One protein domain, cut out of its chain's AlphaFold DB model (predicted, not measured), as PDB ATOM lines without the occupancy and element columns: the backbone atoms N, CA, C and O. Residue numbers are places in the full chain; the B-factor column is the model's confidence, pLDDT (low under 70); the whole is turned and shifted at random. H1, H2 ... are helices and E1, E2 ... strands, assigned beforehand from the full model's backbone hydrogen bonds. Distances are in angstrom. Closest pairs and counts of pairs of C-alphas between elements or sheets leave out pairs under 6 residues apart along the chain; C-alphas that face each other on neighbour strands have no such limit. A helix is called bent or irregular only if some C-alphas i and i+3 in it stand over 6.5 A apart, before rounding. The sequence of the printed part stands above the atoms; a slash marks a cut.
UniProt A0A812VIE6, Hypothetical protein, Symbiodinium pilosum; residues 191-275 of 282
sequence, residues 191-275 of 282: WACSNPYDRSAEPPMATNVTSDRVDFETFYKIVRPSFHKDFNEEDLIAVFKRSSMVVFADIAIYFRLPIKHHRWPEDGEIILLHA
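This is residues 191 to 275 of the 282 residues of the protein "Hypothetical protein" of Symbiodinium pilosum (UniProt A0A812VIE6). This model has little regular structure: a small two-stranded hairpin, E1 and E2, has helix H1 over it and H2 beyond one end, with long unnamed stretches around them. The printed part has 85 residues, of which 29 are in named elements, in the order H1, H2, E1, E2, mixed in class, with one antiparallel sheet, E1 - E2. It is compact, radius of gyration of the C-alphas 13.0 A, and only just flat, spanning 38 by 30 by 17 A.

After unnamed residues 191 to 215, look at H1, residues 216 to 226, irregular, with C-alphas 222 and 225 7.3 A apart; 5 of 7 O i to N i+4 pairs are within hydrogen-bond range. H2, residues 233 to 242, has every such pair within range; H1 and H2 are near each other, with 5 pairs of C-alphas within 10 A. E1, residues 245 to 248, and E2, residues 253 to 256, form a hairpin, antiparallel at 171 degrees; find N 245 and O 256 2.8 A apart. The closest C-alphas of H1 and E1, Val 223 and Val 247, are 7.6 A apart.

Find C-alpha 216 at (-83.832, -30.812, 47.145), where H1 begins its 15.7 A; H2 spans 14.4 A. E2 ends at C-alpha 256, (-78.756, -38.377, 49.419).

The farthest C-alphas, Asn 208 and Asp 230, are 39.3 A apart. The printed part has no cut, and no link between named elements is long. Confidence is under 70 at residues 191 to 194, 206 to 211 and 260 to 275.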
ATOM      1  N   TRP A 191     -59.522 -27.188  45.290       59.78
ATOM      2  CA  TRP A 191     -60.985 -27.195  45.368       59.78
ATOM      3  C   TRP A 191     -61.600 -28.591  45.516       59.78
ATOM      4  O   TRP A 191     -62.724 -28.689  45.975       59.78
ATOM      5  N   ALA A 192     -60.899 -29.664  45.152       57.12
ATOM      6  CA  ALA A 192     -61.387 -31.032  45.323       57.12
ATOM      7  C   ALA A 192     -61.259 -31.522  46.778       57.12
ATOM      8  O   ALA A 192     -61.923 -32.478  47.162       57.12
ATOM      9  N   CYS A 193     -60.414 -30.865  47.582       60.19
ATOM     10  CA  CYS A 193     -60.281 -31.116  49.022       60.19
ATOM     11  C   CYS A 193     -60.930 -30.017  49.879       60.19
ATOM     12  O   CYS A 193     -61.106 -30.190  51.082       60.19
ATOM     13  N   SER A 194     -61.274 -28.881  49.271       65.50
ATOM     14  CA  SER A 194     -62.079 -27.841  49.894       65.50
ATOM     15  C   SER A 194     -63.542 -28.226  49.698       65.50
ATOM     16  O   SER A 194     -64.048 -28.115  48.590       65.50
ATOM     17  N   ASN A 195     -64.221 -28.649  50.765       70.25
ATOM     18  CA  ASN A 195     -65.658 -28.950  50.759       70.25
ATOM     19  C   ASN A 195     -66.449 -27.807  51.427       70.25
ATOM     20  O   ASN A 195     -67.004 -28.012  52.509       70.25
ATOM     21  N   PRO A 196     -66.447 -26.573  50.877       82.56
ATOM     22  CA  PRO A 196     -67.241 -25.500  51.441       82.56
ATOM     23  C   PRO A 196     -68.719 -25.822  51.232       82.56
ATOM     24  O   PRO A 196     -69.144 -26.155  50.132       82.56
ATOM     25  N   TYR A 197     -69.510 -25.667  52.280       86.12
ATOM     26  CA  TYR A 197     -70.958 -25.732  52.192       86.12
ATOM     27  C   TYR A 197     -71.548 -24.419  52.707       86.12
ATOM     28  O   TYR A 197     -70.900 -23.679  53.456       86.12
ATOM     29  N   ASP A 198     -72.763 -24.103  52.275       87.19
ATOM     30  CA  ASP A 198     -73.451 -22.894  52.712       87.19
ATOM     31  C   ASP A 198     -74.138 -23.126  54.063       87.19
ATOM     32  O   ASP A 198     -75.237 -23.674  54.134       87.19
ATOM     33  N   ARG A 199     -73.488 -22.674  55.140       88.19
ATOM     34  CA  ARG A 199     -74.029 -22.722  56.509       88.19
ATOM     35  C   ARG A 199     -75.329 -21.941  56.666       88.19
ATOM     36  O   ARG A 199     -76.142 -22.274  57.515       88.19
ATOM     37  N   SER A 200     -75.525 -20.888  55.872       90.19
ATOM     38  CA  SER A 200     -76.734 -20.063  55.957       90.19
ATOM     39  C   SER A 200     -77.949 -20.730  55.313       90.19
ATOM     40  O   SER A 200     -79.084 -20.386  55.640       90.19
ATOM     41  N   ALA A 201     -77.708 -21.701  54.430       89.19
ATOM     42  CA  ALA A 201     -78.738 -22.530  53.823       89.19
ATOM     43  C   ALA A 201     -79.117 -23.744  54.688       89.19
ATOM     44  O   ALA A 201     -80.069 -24.448  54.350       89.19
ATOM     45  N   GLU A 202     -78.388 -24.010  55.779       85.94
ATOM     46  CA  GLU A 202     -78.679 -25.128  56.671       85.94
ATOM     47  C   GLU A 202     -79.937 -24.829  57.508       85.94
ATOM     48  O   GLU A 202     -79.983 -23.818  58.218       85.94
ATOM     49  N   PRO A 203     -80.992 -25.665  57.437       83.00
ATOM     50  CA  PRO A 203     -82.200 -25.439  58.214       83.00
ATOM     51  C   PRO A 203     -81.924 -25.615  59.715       83.00
ATOM     52  O   PRO A 203     -81.166 -26.508  60.104       83.00
ATOM     53  N   PRO A 204     -82.568 -24.816  60.586       81.56
ATOM     54  CA  PRO A 204     -82.428 -24.984  62.024       81.56
ATOM     55  C   PRO A 204     -82.936 -26.364  62.453       81.56
ATOM     56  O   PRO A 204     -83.906 -26.885  61.893       81.56
ATOM     57  N   MET A 205     -82.314 -26.938  63.485       71.94
ATOM     58  CA  MET A 205     -82.761 -28.209  64.052       71.94
ATOM     59  C   MET A 205     -84.210 -28.070  64.535       71.94
ATOM     60  O   MET A 205     -84.510 -27.255  65.410       71.94
ATOM     61  N   ALA A 206     -85.124 -28.847  63.951       66.88
ATOM     62  CA  ALA A 206     -86.519 -28.825  64.360       66.88
ATOM     63  C   ALA A 206     -86.638 -29.336  65.804       66.88
ATOM     64  O   ALA A 206     -86.199 -30.438  66.122       66.88
ATOM     65  N   THR A 207     -87.272 -28.555  66.682       60.28
ATOM     66  CA  THR A 207     -87.504 -28.942  68.086       60.28
ATOM     67  C   THR A 207     -88.516 -30.083  68.230       60.28
ATOM     68  O   THR A 207     -88.579 -30.713  69.280       60.28
ATOM     69  N   ASN A 208     -89.292 -30.362  67.176       59.38
ATOM     70  CA  ASN A 208     -90.278 -31.436  67.110       59.38
ATOM     71  C   ASN A 208     -89.916 -32.371  65.944       59.38
ATOM     72  O   ASN A 208     -90.090 -32.020  64.777       59.38
ATOM     73  N   VAL A 209     -89.381 -33.548  66.274       54.84
ATOM     74  CA  VAL A 209     -88.762 -34.529  65.359       54.84
ATOM     75  C   VAL A 209     -89.811 -35.314  64.557       54.84
ATOM     76  O   VAL A 209     -89.913 -36.534  64.655       54.84
ATOM     77  N   THR A 210     -90.666 -34.632  63.796       55.09
ATOM     78  CA  THR A 210     -91.660 -35.313  62.943       55.09
ATOM     79  C   THR A 210     -91.254 -35.387  61.475       55.09
ATOM     80  O   THR A 210     -91.933 -36.057  60.702       55.09
ATOM     81  N   SER A 211     -90.167 -34.726  61.067       58.91
ATOM     82  CA  SER A 211     -89.688 -34.785  59.685       58.91
ATOM     83  C   SER A 211     -88.166 -34.763  59.614       58.91
ATOM     84  O   SER A 211     -87.548 -33.712  59.753       58.91
ATOM     85  N   ASP A 212     -87.579 -35.916  59.298       71.12
ATOM     86  CA  ASP A 212     -86.140 -36.089  59.061       71.12
ATOM     87  C   ASP A 212     -85.741 -35.719  57.619       71.12
ATOM     88  O   ASP A 212     -84.885 -36.358  57.010       71.12
ATOM     89  N   ARG A 213     -86.431 -34.748  57.009       74.19
ATOM     90  CA  ARG A 213     -86.363 -34.487  55.564       74.19
ATOM     91  C   ARG A 213     -86.068 -33.028  55.266       74.19
ATOM     92  O   ARG A 213     -86.626 -32.136  55.893       74.19
ATOM     93  N   VAL A 214     -85.246 -32.825  54.243       79.81
ATOM     94  CA  VAL A 214     -84.962 -31.528  53.627       79.81
ATOM     95  C   VAL A 214     -85.313 -31.628  52.145       79.81
ATOM     96  O   VAL A 214     -85.123 -32.681  51.531       79.81
ATOM     97  N   ASP A 215     -85.888 -30.572  51.577       82.75
ATOM     98  CA  ASP A 215     -86.178 -30.534  50.146       82.75
ATOM     99  C   ASP A 215     -84.888 -30.447  49.310       82.75
ATOM    100  O   ASP A 215     -83.803 -30.100  49.791       82.75
ATOM    101  N   PHE A 216     -84.993 -30.802  48.029       83.31
ATOM    102  CA  PHE A 216     -83.832 -30.812  47.145       83.31
ATOM    103  C   PHE A 216     -83.235 -29.415  46.951       83.31
ATOM    104  O   PHE A 216     -82.023 -29.305  46.811       83.31
ATOM    105  N   GLU A 217     -84.048 -28.360  46.955       86.81
ATOM    106  CA  GLU A 217     -83.575 -26.993  46.734       86.81
ATOM    107  C   GLU A 217     -82.672 -26.524  47.883       86.81
ATOM    108  O   GLU A 217     -81.595 -25.970  47.659       86.81
ATOM    109  N   THR A 218     -83.074 -26.809  49.115       87.00
ATOM    110  CA  THR A 218     -82.321 -26.528  50.335       87.00
ATOM    111  C   THR A 218     -81.044 -27.362  50.372       87.00
ATOM    112  O   THR A 218     -79.959 -26.812  50.557       87.00
ATOM    113  N   PHE A 219     -81.126 -28.668  50.082       87.69
ATOM    114  CA  PHE A 219     -79.935 -29.516  49.962       87.69
ATOM    115  C   PHE A 219     -78.974 -29.005  48.876       87.69
ATOM    116  O   PHE A 219     -77.769 -28.932  49.104       87.69
ATOM    117  N   TYR A 220     -79.500 -28.607  47.715       89.50
ATOM    118  CA  TYR A 220     -78.728 -28.055  46.606       89.50
ATOM    119  C   TYR A 220     -77.998 -26.773  47.013       89.50
ATOM    120  O   TYR A 220     -76.804 -26.654  46.741       89.50
ATOM    121  N   LYS A 221     -78.666 -25.849  47.716       90.69
ATOM    122  CA  LYS A 221     -78.042 -24.621  48.240       90.69
ATOM    123  C   LYS A 221     -76.893 -24.930  49.200       90.69
ATOM    124  O   LYS A 221     -75.825 -24.344  49.045       90.69
ATOM    125  N   ILE A 222     -77.074 -25.898  50.104       89.38
ATOM    126  CA  ILE A 222     -76.031 -26.332  51.050       89.38
ATOM    127  C   ILE A 222     -74.773 -26.788  50.297       89.38
ATOM    128  O   ILE A 222     -73.674 -26.336  50.606       89.38
ATOM    129  N   VAL A 223     -74.908 -27.652  49.287       89.88
ATOM    130  CA  VAL A 223     -73.755 -28.286  48.615       89.88
ATOM    131  C   VAL A 223     -73.208 -27.517  47.414       89.88
ATOM    132  O   VAL A 223     -72.108 -27.819  46.950       89.88
ATOM    133  N   ARG A 224     -73.952 -26.546  46.871       89.56
ATOM    134  CA  ARG A 224     -73.563 -25.800  45.663       89.56
ATOM    135  C   ARG A 224     -72.160 -25.183  45.744       89.56
ATOM    136  O   ARG A 224     -71.481 -25.220  44.709       89.56
ATOM    137  N   PRO A 225     -71.696 -24.637  46.887       90.88
ATOM    138  CA  PRO A 225     -70.358 -24.059  46.982       90.88
ATOM    139  C   PRO A 225     -69.225 -25.080  46.793       90.88
ATOM    140  O   PRO A 225     -68.149 -24.688  46.344       90.88
ATOM    141  N   SER A 226     -69.463 -26.375  47.048       86.81
ATOM    142  CA  SER A 226     -68.481 -27.452  46.823       86.81
ATOM    143  C   SER A 226     -68.159 -27.681  45.345       86.81
ATOM    144  O   SER A 226     -67.162 -28.319  45.015       86.81
ATOM    145  N   PHE A 227     -68.993 -27.179  44.432       86.31
ATOM    146  CA  PHE A 227     -68.787 -27.334  42.999       86.31
ATOM    147  C   PHE A 227     -68.187 -26.080  42.376       86.31
ATOM    148  O   PHE A 227     -68.609 -24.953  42.647       86.31
ATOM    149  N   HIS A 228     -67.243 -26.282  41.455       85.06
ATOM    150  CA  HIS A 228     -66.641 -25.183  40.711       85.06
ATOM    151  C   HIS A 228     -67.719 -24.356  39.989       85.06
ATOM    152  O   HIS A 228     -68.691 -24.893  39.459       85.06
ATOM    153  N   LYS A 229     -67.555 -23.031  39.955       85.62
ATOM    154  CA  LYS A 229     -68.521 -22.092  39.352       85.62
ATOM    155  C   LYS A 229     -68.824 -22.366  37.871       85.62
ATOM    156  O   LYS A 229     -69.897 -22.008  37.409       85.62
ATOM    157  N   ASP A 230     -67.895 -23.015  37.168       87.50
ATOM    158  CA  ASP A 230     -68.026 -23.355  35.745       87.50
ATOM    159  C   ASP A 230     -68.964 -24.547  35.498       87.50
ATOM    160  O   ASP A 230     -69.347 -24.785  34.355       87.50
ATOM    161  N   PHE A 231     -69.343 -25.296  36.541       86.00
ATOM    162  CA  PHE A 231     -70.390 -26.305  36.414       86.00
ATOM    163  C   PHE A 231     -71.726 -25.596  36.222       86.00
ATOM    164  O   PHE A 231     -72.193 -24.865  37.107       86.00
ATOM    165  N   ASN A 232     -72.334 -25.823  35.060       89.00
ATOM    166  CA  ASN A 232     -73.707 -25.413  34.818       89.00
ATOM    167  C   ASN A 232     -74.667 -26.297  35.636       89.00
ATOM    168  O   ASN A 232     -74.292 -27.327  36.200       89.00
ATOM    169  N   GLU A 233     -75.921 -25.870  35.729       85.94
ATOM    170  CA  GLU A 233     -76.934 -26.579  36.507       85.94
ATOM    171  C   GLU A 233     -77.169 -28.007  35.987       85.94
ATOM    172  O   GLU A 233     -77.266 -28.938  36.781       85.94
ATOM    173  N   GLU A 234     -77.167 -28.218  34.669       86.31
ATOM    174  CA  GLU A 234     -77.392 -29.533  34.055       86.31
ATOM    175  C   GLU A 234     -76.322 -30.560  34.456       86.31
ATOM    176  O   GLU A 234     -76.653 -31.701  34.799       86.31
ATOM    177  N   ASP A 235     -75.054 -30.146  34.481       88.38
ATOM    178  CA  ASP A 235     -73.920 -30.967  34.902       88.38
ATOM    179  C   ASP A 235     -74.042 -31.350  36.378       88.38
ATOM    180  O   ASP A 235     -73.856 -32.512  36.749       88.38
ATOM    181  N   LEU A 236     -74.421 -30.393  37.229       87.69
ATOM    182  CA  LEU A 236     -74.647 -30.651  38.650       87.69
ATOM    183  C   LEU A 236     -75.793 -31.638  38.853       87.69
ATOM    184  O   LEU A 236     -75.638 -32.624  39.574       87.69
ATOM    185  N   ILE A 237     -76.918 -31.436  38.168       83.12
ATOM    186  CA  ILE A 237     -78.055 -32.359  38.216       83.12
ATOM    187  C   ILE A 237     -77.654 -33.752  37.728       83.12
ATOM    188  O   ILE A 237     -78.060 -34.753  38.325       83.12
ATOM    189  N   ALA A 238     -76.835 -33.850  36.681       84.38
ATOM    190  CA  ALA A 238     -76.315 -35.124  36.205       84.38
ATOM    191  C   ALA A 238     -75.467 -35.841  37.268       84.38
ATOM    192  O   ALA A 238     -75.608 -37.060  37.421       84.38
ATOM    193  N   VAL A 239     -74.640 -35.102  38.017       87.19
ATOM    194  CA  VAL A 239     -73.870 -35.632  39.152       87.19
ATOM    195  C   VAL A 239     -74.812 -36.091  40.262       87.19
ATOM    196  O   VAL A 239     -74.722 -37.246  40.687       87.19
ATOM    197  N   PHE A 240     -75.765 -35.257  40.687       84.19
ATOM    198  CA  PHE A 240     -76.748 -35.628  41.706       84.19
ATOM    199  C   PHE A 240     -77.530 -36.882  41.293       84.19
ATOM    200  O   PHE A 240     -77.661 -37.823  42.069       84.19
ATOM    201  N   LYS A 241     -78.014 -36.995  40.058       81.69
ATOM    202  CA  LYS A 241     -78.769 -38.189  39.632       81.69
ATOM    203  C   LYS A 241     -77.968 -39.495  39.755       81.69
ATOM    204  O   LYS A 241     -78.568 -40.529  40.034       81.69
ATOM    205  N   ARG A 242     -76.642 -39.454  39.588       79.81
ATOM    206  CA  ARG A 242     -75.785 -40.651  39.481       79.81
ATOM    207  C   ARG A 242     -74.952 -40.967  40.724       79.81
ATOM    208  O   ARG A 242     -74.335 -42.026  40.759       79.81
ATOM    209  N   SER A 243     -74.912 -40.081  41.717       83.56
ATOM    210  CA  SER A 243     -74.053 -40.234  42.895       83.56
ATOM    211  C   SER A 243     -74.836 -40.282  44.203       83.56
ATOM    212  O   SER A 243     -75.874 -39.633  44.358       83.56
ATOM    213  N   SER A 244     -74.304 -41.057  45.150       84.06
ATOM    214  CA  SER A 244     -74.632 -40.923  46.568       84.06
ATOM    215  C   SER A 244     -73.813 -39.777  47.150       84.06
ATOM    216  O   SER A 244     -72.615 -39.688  46.881       84.06
ATOM    217  N   MET A 245     -74.429 -38.926  47.962       85.38
ATOM    218  CA  MET A 245     -73.752 -37.803  48.606       85.38
ATOM    219  C   MET A 245     -73.965 -37.834  50.110       85.38
ATOM    220  O   MET A 245     -75.093 -37.993  50.571       85.38
ATOM    221  N   VAL A 246     -72.876 -37.657  50.852       86.00
ATOM    222  CA  VAL A 246     -72.866 -37.465  52.304       86.00
ATOM    223  C   VAL A 246     -72.304 -36.074  52.563       86.00
ATOM    224  O   VAL A 246     -71.215 -35.758  52.084       86.00
ATOM    225  N   VAL A 247     -73.034 -35.252  53.307       85.31
ATOM    226  CA  VAL A 247     -72.628 -33.891  53.668       85.31
ATOM    227  C   VAL A 247     -72.608 -33.800  55.183       85.31
ATOM    228  O   VAL A 247     -73.638 -33.989  55.825       85.31
ATOM    229  N   PHE A 248     -71.435 -33.529  55.744       85.19
ATOM    230  CA  PHE A 248     -71.264 -33.247  57.165       85.19
ATOM    231  C   PHE A 248     -71.381 -31.737  57.363       85.19
ATOM    232  O   PHE A 248     -70.482 -31.004  56.949       85.19
ATOM    233  N   ALA A 249     -72.490 -31.287  57.943       84.69
ATOM    234  CA  ALA A 249     -72.735 -29.884  58.251       84.69
ATOM    235  C   ALA A 249     -72.730 -29.646  59.775       84.69
ATOM    236  O   ALA A 249     -72.444 -30.573  60.541       84.69
ATOM    237  N   ASP A 250     -72.961 -28.408  60.214       85.31
ATOM    238  CA  ASP A 250     -72.811 -28.028  61.624       85.31
ATOM    239  C   ASP A 250     -73.962 -28.595  62.477       85.31
ATOM    240  O   ASP A 250     -73.755 -28.925  63.647       85.31
ATOM    241  N   ILE A 251     -75.162 -28.732  61.901       84.31
ATOM    242  CA  ILE A 251     -76.374 -29.169  62.609       84.31
ATOM    243  C   ILE A 251     -76.666 -30.646  62.337       84.31
ATOM    244  O   ILE A 251     -77.047 -31.379  63.255       84.31
ATOM    245  N   ALA A 252     -76.507 -31.105  61.093       82.62
ATOM    246  CA  ALA A 252     -76.847 -32.478  60.727       82.62
ATOM    247  C   ALA A 252     -75.937 -33.096  59.652       82.62
ATOM    248  O   ALA A 252     -75.184 -32.426  58.946       82.62
ATOM    249  N   ILE A 253     -76.040 -34.421  59.511       84.00
ATOM    250  CA  ILE A 253     -75.463 -35.157  58.382       84.00
ATOM    251  C   ILE A 253     -76.566 -35.379  57.354       84.00
ATOM    252  O   ILE A 253     -77.550 -36.066  57.636       84.00
ATOM    253  N   TYR A 254     -76.378 -34.839  56.154       83.94
ATOM    254  CA  TYR A 254     -77.298 -35.035  55.041       83.94
ATOM    255  C   TYR A 254     -76.817 -36.180  54.164       83.94
ATOM    256  O   TYR A 254     -75.677 -36.187  53.698       83.94
ATOM    257  N   PHE A 255     -77.707 -37.131  53.899       82.25
ATOM    258  CA  PHE A 255     -77.424 -38.246  53.010       82.25
ATOM    259  C   PHE A 255     -78.432 -38.306  51.870       82.25
ATOM    260  O   PHE A 255     -79.632 -38.411  52.111       82.25
ATOM    261  N   ARG A 256     -77.940 -38.280  50.632       83.38
ATOM    262  CA  ARG A 256     -78.756 -38.377  49.419       83.38
ATOM    263  C   ARG A 256     -78.319 -39.573  48.581       83.38
ATOM    264  O   ARG A 256     -77.137 -39.718  48.284       83.38
ATOM    265  N   LEU A 257     -79.280 -40.384  48.148       80.25
ATOM    266  CA  LEU A 257     -79.055 -41.526  47.257       80.25
ATOM    267  C   LEU A 257     -79.222 -41.140  45.770       80.25
ATOM    268  O   LEU A 257     -79.912 -40.165  45.456       80.25
ATOM    269  N   PRO A 258     -78.606 -41.886  44.836       80.50
ATOM    270  CA  PRO A 258     -78.818 -41.700  43.405       80.50
ATOM    271  C   PRO A 258     -80.252 -42.080  43.011       80.50
ATOM    272  O   PRO A 258     -80.815 -43.048  43.523       80.50
ATOM    273  N   ILE A 259     -80.822 -41.344  42.055       71.44
ATOM    274  CA  ILE A 259     -82.210 -41.518  41.603       71.44
ATOM    275  C   ILE A 259     -82.208 -42.351  40.316       71.44
ATOM    276  O   ILE A 259     -81.509 -42.025  39.358       71.44
ATOM    277  N   LYS A 260     -83.011 -43.423  40.264       59.28
ATOM    278  CA  LYS A 260     -83.069 -44.339  39.102       59.28
ATOM    279  C   LYS A 260     -83.909 -43.811  37.926       59.28
ATOM    280  O   LYS A 260     -83.839 -44.367  36.830       59.28
ATOM    281  N   HIS A 261     -84.695 -42.750  38.118       55.06
ATOM    282  CA  HIS A 261     -85.665 -42.253  37.133       55.06
ATOM    283  C   HIS A 261     -85.239 -40.953  36.421       55.06
ATOM    284  O   HIS A 261     -84.529 -40.112  36.960       55.06
ATOM    285  N   HIS A 262     -85.684 -40.792  35.165       47.59
ATOM    286  CA  HIS A 262     -85.288 -39.701  34.257       47.59
ATOM    287  C   HIS A 262     -85.998 -38.353  34.508       47.59
ATOM    288  O   HIS A 262     -85.632 -37.363  33.874       47.59
ATOM    289  N   ARG A 263     -86.980 -38.272  35.416       49.22
ATOM    290  CA  ARG A 263     -87.718 -37.024  35.697       49.22
ATOM    291  C   ARG A 263     -87.050 -36.183  36.788       49.22
ATOM    292  O   ARG A 263     -86.210 -36.676  37.538       49.22
ATOM    293  N   TRP A 264     -87.376 -34.891  36.804       48.62
ATOM    294  CA  TRP A 264     -87.137 -34.014  37.951       48.62
ATOM    295  C   TRP A 264     -87.748 -34.663  39.205       48.62
ATOM    296  O   TRP A 264     -88.807 -35.283  39.075       48.62
ATOM    297  N   PRO A 265     -87.116 -34.571  40.388       51.12
ATOM    298  CA  PRO A 265     -87.769 -34.942  41.632       51.12
ATOM    299  C   PRO A 265     -88.832 -33.880  41.942       51.12
ATOM    300  O   PRO A 265     -88.617 -32.979  42.744       51.12
ATOM    301  N   GLU A 266     -89.961 -33.948  41.243       49.75
ATOM    302  CA  GLU A 266     -91.209 -33.412  41.765       49.75
ATOM    303  C   GLU A 266     -91.633 -34.395  42.860       49.75
ATOM    304  O   GLU A 266     -91.938 -35.553  42.584       49.75
ATOM    305  N   ASP A 267     -91.518 -33.935  44.102       47.25
ATOM    306  CA  ASP A 267     -91.905 -34.617  45.333       47.25
ATOM    307  C   ASP A 267     -91.138 -35.905  45.696       47.25
ATOM    308  O   ASP A 267     -91.510 -37.031  45.384       47.25
ATOM    309  N   GLY A 268     -90.103 -35.710  46.523       51.78
ATOM    310  CA  GLY A 268     -89.788 -36.621  47.625       51.78
ATOM    311  C   GLY A 268     -89.091 -37.938  47.283       51.78
ATOM    312  O   GLY A 268     -89.708 -38.996  47.323       51.78
ATOM    313  N   GLU A 269     -87.762 -37.916  47.171       45.84
ATOM    314  CA  GLU A 269     -86.943 -39.103  47.456       45.84
ATOM    315  C   GLU A 269     -85.873 -38.794  48.516       45.84
ATOM    316  O   GLU A 269     -84.809 -38.248  48.246       45.84
ATOM    317  N   ILE A 270     -86.273 -39.128  49.749       49.84
ATOM    318  CA  ILE A 270     -85.535 -39.608  50.929       49.84
ATOM    319  C   ILE A 270     -84.116 -39.052  51.144       49.84
ATOM    320  O   ILE A 270     -83.136 -39.526  50.571       49.84
ATOM    321  N   ILE A 271     -84.023 -38.154  52.126       50.44
ATOM    322  CA  ILE A 271     -82.809 -37.855  52.889       50.44
ATOM    323  C   ILE A 271     -82.990 -38.517  54.263       50.44
ATOM    324  O   ILE A 271     -84.048 -38.368  54.866       50.44
ATOM    325  N   LEU A 272     -82.013 -39.303  54.721       46.19
ATOM    326  CA  LEU A 272     -81.990 -39.890  56.068       46.19
ATOM    327  C   LEU A 272     -81.070 -39.031  56.939       46.19
ATOM    328  O   LEU A 272     -79.880 -38.928  56.642       46.19
ATOM    329  N   LEU A 273     -81.619 -38.422  57.993       48.28
ATOM    330  CA  LEU A 273     -80.850 -37.700  59.007       48.28
ATOM    331  C   LEU A 273     -80.531 -38.648  60.170       48.28
ATOM    332  O   LEU A 273     -81.425 -39.224  60.781       48.28
ATOM    333  N   HIS A 274     -79.253 -38.769  60.521       41.56
ATOM    334  CA  HIS A 274     -78.843 -39.219  61.849       41.56
ATOM    335  C   HIS A 274     -78.048 -38.087  62.497       41.56
ATOM    336  O   HIS A 274     -76.833 -38.003  62.342       41.56
ATOM    337  N   ALA A 275     -78.738 -37.209  63.222       44.69
ATOM    338  CA  ALA A 275     -78.092 -36.306  64.163       44.69
ATOM    339  C   ALA A 275     -78.108 -36.980  65.543       44.69
ATOM    340  O   ALA A 275     -79.171 -37.228  66.109       44.69
TER     341      ALA A 275